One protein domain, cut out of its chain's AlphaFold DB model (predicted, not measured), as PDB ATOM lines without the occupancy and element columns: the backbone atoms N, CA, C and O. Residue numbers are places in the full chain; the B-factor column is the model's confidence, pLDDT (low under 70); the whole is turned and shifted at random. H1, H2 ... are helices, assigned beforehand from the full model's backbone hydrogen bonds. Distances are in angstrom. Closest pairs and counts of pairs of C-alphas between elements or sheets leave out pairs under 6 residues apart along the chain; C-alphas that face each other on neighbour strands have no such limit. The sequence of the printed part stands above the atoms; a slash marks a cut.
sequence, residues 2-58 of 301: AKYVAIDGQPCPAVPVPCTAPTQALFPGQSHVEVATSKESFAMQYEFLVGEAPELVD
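What this domain is: This is residues 2 to 58 of the 301 residues of the protein "Lipase_C domain-containing protein" of Actinobacteria bacterium (UniProt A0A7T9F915). What is the shape? There is little regular structure: a long loop, residues 2 to 33, reaches out with residues 13 to 18 sticking out and folds back to short helix H1, then longer helix H2, beside which tail 51 to 58 folds back. What are the figures? The printed part has 57 residues, two named helices, H1 then H2, holding 16 of them, and no named strand; the class is all helix. It is only just compact, close to loose, radius of gyration of the C-alphas 12.3 A, and only just flat, spanning 39 by 26 by 14 A.

Where its parts are: Where is H1? It is residues 34 to 37, from C-alpha 34 at (23.411, 39.507, 232.424). Where is H2? It is residues 39 to 50, 15.9 A long, ending at C-alpha 50 at (38.495, 22.749, 235.521).

How they stand to each other: Do the helices meet? Joined by a tight link, they are close but not clearly touching; their closest C-alphas, Val 35 and Ser 41, are 6.3 A apart. And their backbones? In H2 every O i to N i+4 pair is within hydrogen-bond range; H1 is too short for one.

The domain as a whole: How large is it? The C-alphas farthest apart, Pro 16 and Asp 58, are 38.7 A apart. Where is confidence low? Residues 2 to 26 are under 70; the printed part has no cut.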
ATOM      1  N   ALA A   2      24.712  41.842 241.058       46.75
ATOM      2  CA  ALA A   2      24.305  40.450 241.081       46.75
ATOM      3  C   ALA A   2      25.391  39.555 241.718       46.75
ATOM      4  O   ALA A   2      26.585  39.850 241.649       46.75
ATOM      5  N   LYS A   3      24.956  38.479 242.387       45.06
ATOM      6  CA  LYS A   3      25.807  37.439 242.988       45.06
ATOM      7  C   LYS A   3      25.446  36.108 242.343       45.06
ATOM      8  O   LYS A   3      24.572  35.418 242.858       45.06
ATOM      9  N   TYR A   4      26.062  35.759 241.219       49.31
ATOM     10  CA  TYR A   4      25.804  34.466 240.590       49.31
ATOM     11  C   TYR A   4      27.102  33.876 240.051       49.31
ATOM     12  O   TYR A   4      27.697  34.378 239.110       49.31
ATOM     13  N   VAL A   5      27.516  32.777 240.675       47.56
ATOM     14  CA  VAL A   5      28.184  31.664 240.003       47.56
ATOM     15  C   VAL A   5      27.223  30.509 240.247       47.56
ATOM     16  O   VAL A   5      26.979  30.145 241.399       47.56
ATOM     17  N   ALA A   6      26.544  30.041 239.205       39.22
ATOM     18  CA  ALA A   6      25.428  29.114 239.329       39.22
ATOM     19  C   ALA A   6      25.900  27.697 239.699       39.22
ATOM     20  O   ALA A   6      26.029  26.828 238.849       39.22
ATOM     21  N   ILE A   7      26.087  27.457 240.996       41.31
ATOM     22  CA  ILE A   7      25.646  26.226 241.657       41.31
ATOM     23  C   ILE A   7      24.924  26.702 242.918       41.31
ATOM     24  O   ILE A   7      25.541  26.877 243.958       41.31
ATOM     25  N   ASP A   8      23.642  27.031 242.745       35.94
ATOM     26  CA  ASP A   8      22.676  27.443 243.771       35.94
ATOM     27  C   ASP A   8      23.219  28.430 244.829       35.94
ATOM     28  O   ASP A   8      23.765  28.050 245.860       35.94
ATOM     29  N   GLY A   9      23.012  29.735 244.611       40.88
ATOM     30  CA  GLY A   9      23.405  30.828 245.520       40.88
ATOM     31  C   GLY A   9      22.733  30.830 246.908       40.88
ATOM     32  O   GLY A   9      22.754  31.852 247.598       40.88
ATOM     33  N   GLN A  10      22.140  29.713 247.326       41.41
ATOM     34  CA  GLN A  10      21.783  29.432 248.710       41.41
ATOM     35  C   GLN A  10      23.071  29.197 249.522       41.41
ATOM     36  O   GLN A  10      23.984  28.518 249.048       41.41
ATOM     37  N   PRO A  11      23.190  29.718 250.758       47.50
ATOM     38  CA  PRO A  11      24.226  29.236 251.659       47.50
ATOM     39  C   PRO A  11      24.087  27.720 251.783       47.50
ATOM     40  O   PRO A  11      22.968  27.214 251.884       47.50
ATOM     41  N   CYS A  12      25.217  27.011 251.773       51.59
ATOM     42  CA  CYS A  12      25.252  25.566 251.942       51.59
ATOM     43  C   CYS A  12      24.326  25.178 253.105       51.59
ATOM     44  O   CYS A  12      24.572  25.628 254.233       51.59
ATOM     45  N   PRO A  13      23.252  24.399 252.875       53.75
ATOM     46  CA  PRO A  13      22.450  23.925 253.985       53.75
ATOM     47  C   PRO A  13      23.367  23.150 254.936       53.75
ATOM     48  O   PRO A  13      24.358  22.557 254.509       53.75
ATOM     49  N   ALA A  14      23.066  23.174 256.236       56.09
ATOM     50  CA  ALA A  14      23.825  22.436 257.244       56.09
ATOM     51  C   ALA A  14      23.566  20.921 257.107       56.09
ATOM     52  O   ALA A  14      22.949  20.295 257.967       56.09
ATOM     53  N   VAL A  15      23.977  20.339 255.983       53.88
ATOM     54  CA  VAL A  15      23.905  18.914 255.668       53.88
ATOM     55  C   VAL A  15      25.297  18.286 255.760       53.88
ATOM     56  O   VAL A  15      26.300  18.981 255.617       53.88
ATOM     57  N   PRO A  16      25.389  16.963 255.984       49.16
ATOM     58  CA  PRO A  16      26.658  16.266 256.227       49.16
ATOM     59  C   PRO A  16      27.602  16.182 255.016       49.16
ATOM     60  O   PRO A  16      28.678  15.601 255.128       49.16
ATOM     61  N   VAL A  17      27.192  16.693 253.854       46.44
ATOM     62  CA  VAL A  17      27.973  16.651 252.614       46.44
ATOM     63  C   VAL A  17      28.755  17.964 252.499       46.44
ATOM     64  O   VAL A  17      28.139  19.022 252.624       46.44
ATOM     65  N   PRO A  18      30.082  17.945 252.268       43.53
ATOM     66  CA  PRO A  18      30.835  19.170 252.041       43.53
ATOM     67  C   PRO A  18      30.318  19.860 250.774       43.53
ATOM     68  O   PRO A  18      30.550  19.395 249.661       43.53
ATOM     69  N   CYS A  19      29.602  20.967 250.944       46.50
ATOM     70  CA  CYS A  19      29.298  21.874 249.850       46.50
ATOM     71  C   CYS A  19      30.512  22.775 249.621       46.50
ATOM     72  O   CYS A  19      30.782  23.686 250.407       46.50
ATOM     73  N   THR A  20      31.226  22.535 248.529       52.81
ATOM     74  CA  THR A  20      32.213  23.476 248.005       52.81
ATOM     75  C   THR A  20      31.455  24.541 247.216       52.81
ATOM     76  O   THR A  20      31.239  24.388 246.020       52.81
ATOM     77  N   ALA A  21      30.971  25.589 247.884       52.62
ATOM     78  CA  ALA A  21      30.461  26.753 247.168       52.62
ATOM     79  C   ALA A  21      31.663  27.557 246.640       52.62
ATOM     80  O   ALA A  21      32.582  27.821 247.428       52.62
ATOM     81  N   PRO A  22      31.702  27.949 245.354       55.44
ATOM     82  CA  PRO A  22      32.701  28.903 244.888       55.44
ATOM     83  C   PRO A  22      32.631  30.168 245.754       55.44
ATOM     84  O   PRO A  22      31.567  30.524 246.274       55.44
ATOM     85  N   THR A  23      33.751  30.874 245.923       59.53
ATOM     86  CA  THR A  23      33.696  32.243 246.450       59.53
ATOM     87  C   THR A  23      32.673  33.020 245.629       59.53
ATOM     88  O   THR A  23      32.799  33.081 244.408       59.53
ATOM     89  N   GLN A  24      31.646  33.573 246.287       61.53
ATOM     90  CA  GLN A  24      30.615  34.365 245.619       61.53
ATOM     91  C   GLN A  24      31.247  35.659 245.102       61.53
ATOM     92  O   GLN A  24      31.263  36.674 245.803       61.53
ATOM     93  N   ALA A  25      31.806  35.606 243.895       61.66
ATOM     94  CA  ALA A  25      32.298  36.782 243.211       61.66
ATOM     95  C   ALA A  25      31.122  37.747 243.025       61.66
ATOM     96  O   ALA A  25      30.042  37.378 242.560       61.66
ATOM     97  N   LEU A  26      31.321  38.983 243.468       68.75
ATOM     98  CA  LEU A  26      30.442  40.080 243.110       68.75
ATOM     99  C   LEU A  26      30.886  40.564 241.736       68.75
ATOM    100  O   LEU A  26      32.072  40.837 241.557       68.75
ATOM    101  N   PHE A  27      29.938  40.726 240.817       75.75
ATOM    102  CA  PHE A  27      30.163  41.421 239.552       75.75
ATOM    103  C   PHE A  27      29.485  42.795 239.618       75.75
ATOM    104  O   PHE A  27      28.286  42.922 239.340       75.75
ATOM    105  N   PRO A  28      30.202  43.841 240.083       77.44
ATOM    106  CA  PRO A  28      29.707  45.206 240.034       77.44
ATOM    107  C   PRO A  28      29.231  45.573 238.633       77.44
ATOM    108  O   PRO A  28      29.914  45.303 237.656       77.44
ATOM    109  N   GLY A  29      28.060  46.199 238.550       80.12
ATOM    110  CA  GLY A  29      27.490  46.651 237.281       80.12
ATOM    111  C   GLY A  29      26.638  45.622 236.534       80.12
ATOM    112  O   GLY A  29      25.798  46.056 235.760       80.12
ATOM    113  N   GLN A  30      26.758  44.316 236.813       87.06
ATOM    114  CA  GLN A  30      25.933  43.304 236.133       87.06
ATOM    115  C   GLN A  30      24.539  43.143 236.772       87.06
ATOM    116  O   GLN A  30      24.399  43.130 238.011       87.06
ATOM    117  N   SER A  31      23.519  43.022 235.915       89.19
ATOM    118  CA  SER A  31      22.121  42.698 236.247       89.19
ATOM    119  C   SER A  31      21.888  41.182 236.411       89.19
ATOM    120  O   SER A  31      22.838  40.399 236.441       89.19
ATOM    121  N   HIS A  32      20.642  40.757 236.652       90.44
ATOM    122  CA  HIS A  32      20.306  39.402 237.113       90.44
ATOM    123  C   HIS A  32      20.477  38.319 236.037       90.44
ATOM    124  O   HIS A  32      20.985  37.243 236.341       90.44
ATOM    125  N   VAL A  33      20.065  38.586 234.801       92.69
ATOM    126  CA  VAL A  33      20.229  37.692 233.651       92.69
ATOM    127  C   VAL A  33      21.593  37.919 233.005       92.69
ATOM    128  O   VAL A  33      22.255  36.943 232.671       92.69
ATOM    129  N   GLU A  34      22.067  39.168 232.928       92.31
ATOM    130  CA  GLU A  34      23.411  39.507 232.424       92.31
ATOM    131  C   GLU A  34      24.515  38.687 233.097       92.31
ATOM    132  O   GLU A  34      25.382  38.138 232.428       92.31
ATOM    133  N   VAL A  35      24.472  38.542 234.421       89.31
ATOM    134  CA  VAL A  35      25.463  37.725 235.132       89.31
ATOM    135  C   VAL A  35      25.359  36.235 234.806       89.31
ATOM    136  O   VAL A  35      26.347  35.524 234.931       89.31
ATOM    137  N   ALA A  36      24.201  35.725 234.387       89.88
ATOM    138  CA  ALA A  36      24.080  34.327 233.975       89.88
ATOM    139  C   ALA A  36      24.725  34.074 232.601       89.88
ATOM    140  O   ALA A  36      25.109  32.940 232.315       89.88
ATOM    141  N   THR A  37      24.862  35.116 231.776       92.38
ATOM    142  CA  THR A  37      25.334  35.040 230.387       92.38
ATOM    143  C   THR A  37      26.681  35.725 230.154       92.38
ATOM    144  O   THR A  37      27.201  35.687 229.043       92.38
ATOM    145  N   SER A  38      27.278  36.347 231.177       92.06
ATOM    146  CA  SER A  38      28.516  37.113 231.028       92.06
ATOM    147  C   SER A  38      29.762  36.244 230.859       92.06
ATOM    148  O   SER A  38      29.898  35.153 231.427       92.06
ATOM    149  N   LYS A  39      30.732  36.773 230.108       91.94
ATOM    150  CA  LYS A  39      32.047  36.146 229.923       91.94
ATOM    151  C   LYS A  39      32.835  36.048 231.231       91.94
ATOM    152  O   LYS A  39      33.582  35.091 231.430       91.94
ATOM    153  N   GLU A  40      32.630  36.987 232.158       89.75
ATOM    154  CA  GLU A  40      33.223  36.942 233.496       89.75
ATOM    155  C   GLU A  40      32.664  35.769 234.311       89.75
ATOM    156  O   GLU A  40      33.423  35.041 234.958       89.75
ATOM    157  N   SER A  41      31.351  35.529 234.234       89.00
ATOM    158  CA  SER A  41      30.732  34.355 234.849       89.00
ATOM    159  C   SER A  41      31.190  33.056 234.201       89.00
ATOM    160  O   SER A  41      31.393  32.074 234.916       89.00
ATOM    161  N   PHE A  42      31.379  33.022 232.878       91.88
ATOM    162  CA  PHE A  42      31.974  31.868 232.200       91.88
ATOM    163  C   PHE A  42      33.387  31.580 232.726       91.88
ATOM    164  O   PHE A  42      33.654  30.449 233.131       91.88
ATOM    165  N   ALA A  43      34.261  32.589 232.795       91.56
ATOM    166  CA  ALA A  43      35.637  32.420 233.258       91.56
ATOM    167  C   ALA A  43      35.712  31.846 234.677       91.56
ATOM    168  O   ALA A  43      36.438  30.883 234.921       91.56
ATOM    169  N   MET A  44      34.897  32.381 235.589       87.19
ATOM    170  CA  MET A  44      34.826  31.908 236.973       87.19
ATOM    171  C   MET A  44      34.280  30.481 237.084       87.19
ATOM    172  O   MET A  44      34.804  29.680 237.858       87.19
ATOM    173  N   GLN A  45      33.223  30.150 236.333       87.12
ATOM    174  CA  GLN A  45      32.665  28.794 236.310       87.12
ATOM    175  C   GLN A  45      33.672  27.792 235.743       87.12
ATOM    176  O   GLN A  45      33.848  26.717 236.315       87.12
ATOM    177  N   TYR A  46      34.351  28.151 234.651       89.69
ATOM    178  CA  TYR A  46      35.380  27.327 234.032       89.69
ATOM    179  C   TYR A  46      36.524  27.055 235.012       89.69
ATOM    180  O   TYR A  46      36.823  25.895 235.278       89.69
ATOM    181  N   GLU A  47      37.108  28.094 235.617       89.81
ATOM    182  CA  GLU A  47      38.225  27.937 236.556       89.81
ATOM    183  C   GLU A  47      37.845  27.095 237.774       89.81
ATOM    184  O   GLU A  47      38.606  26.222 238.189       89.81
ATOM    185  N   PHE A  48      36.638  27.283 238.309       85.25
ATOM    186  CA  PHE A  48      36.147  26.477 239.422       85.25
ATOM    187  C   PHE A  48      36.001  24.990 239.064       85.25
ATOM    188  O   PHE A  48      36.344  24.127 239.873       85.25
ATOM    189  N   LEU A  49      35.475  24.681 237.875       87.25
ATOM    190  CA  LEU A  49      35.196  23.307 237.447       87.25
ATOM    191  C   LEU A  49      36.434  22.582 236.903       87.25
ATOM    192  O   LEU A  49      36.552  21.370 237.078       87.25
ATOM    193  N   VAL A  50      37.333  23.304 236.233       92.75
ATOM    194  CA  VAL A  50      38.495  22.749 235.521       92.75
ATOM    195  C   VAL A  50      39.779  22.864 236.351       92.75
ATOM    196  O   VAL A  50      40.657  22.010 236.240       92.75
ATOM    197  N   GLY A  51      39.874  23.859 237.238       91.62
ATOM    198  CA  GLY A  51      41.034  24.103 238.101       91.62
ATOM    199  C   GLY A  51      42.075  25.072 237.528       91.62
ATOM    200  O   GLY A  51      43.102  25.288 238.167       91.62
ATOM    201  N   GLU A  52      41.821  25.656 236.356       94.62
ATOM    202  CA  GLU A  52      42.643  26.695 235.727       94.62
ATOM    203  C   GLU A  52      41.769  27.667 234.924       94.62
ATOM    204  O   GLU A  52      40.689  27.295 234.463       94.62
ATOM    205  N   ALA A  53      42.218  28.913 234.760       94.69
ATOM    206  CA  ALA A  53      41.495  29.913 233.975       94.69
ATOM    207  C   ALA A  53      41.391  29.500 232.490       94.69
ATOM    208  O   ALA A  53      42.336  28.908 231.960       94.69
ATOM    209  N   PRO A  54      40.286  29.821 231.790       96.38
ATOM    210  CA  PRO A  54      40.180  29.523 230.367       96.38
ATOM    211  C   PRO A  54      41.166  30.368 229.555       96.38
ATOM    212  O   PRO A  54      41.393  31.540 229.855       96.38
ATOM    213  N   GLU A  55      41.696  29.798 228.473       96.44
ATOM    214  CA  GLU A  55      42.559  30.535 227.536       96.44
ATOM    215  C   GLU A  55      41.802  31.647 226.793       96.44
ATOM    216  O   GLU A  55      42.401  32.642 226.382       96.44
ATOM    217  N   LEU A  56      40.488  31.476 226.610       94.12
ATOM    218  CA  LEU A  56      39.634  32.394 225.873       94.12
ATOM    219  C   LEU A  56      38.209  32.392 226.424       94.12
ATOM    220  O   LEU A  56      37.673  31.340 226.769       94.12
ATOM    221  N   VAL A  57      37.594  33.571 226.460       92.88
ATOM    222  CA  VAL A  57      36.210  33.770 226.924       92.88
ATOM    223  C   VAL A  57      35.274  34.273 225.824       92.88
ATOM    224  O   VAL A  57      34.059  34.250 226.001       92.88
ATOM    225  N   ASP A  58      35.829  34.704 224.691       91.56
ATOM    226  CA  ASP A  58      35.063  35.213 223.558       91.56
ATOM    227  C   ASP A  58      34.513  34.075 222.685       91.56
ATOM    228  O   ASP A  58      35.110  33.000 222.524       91.56
TER     229      ASP A  58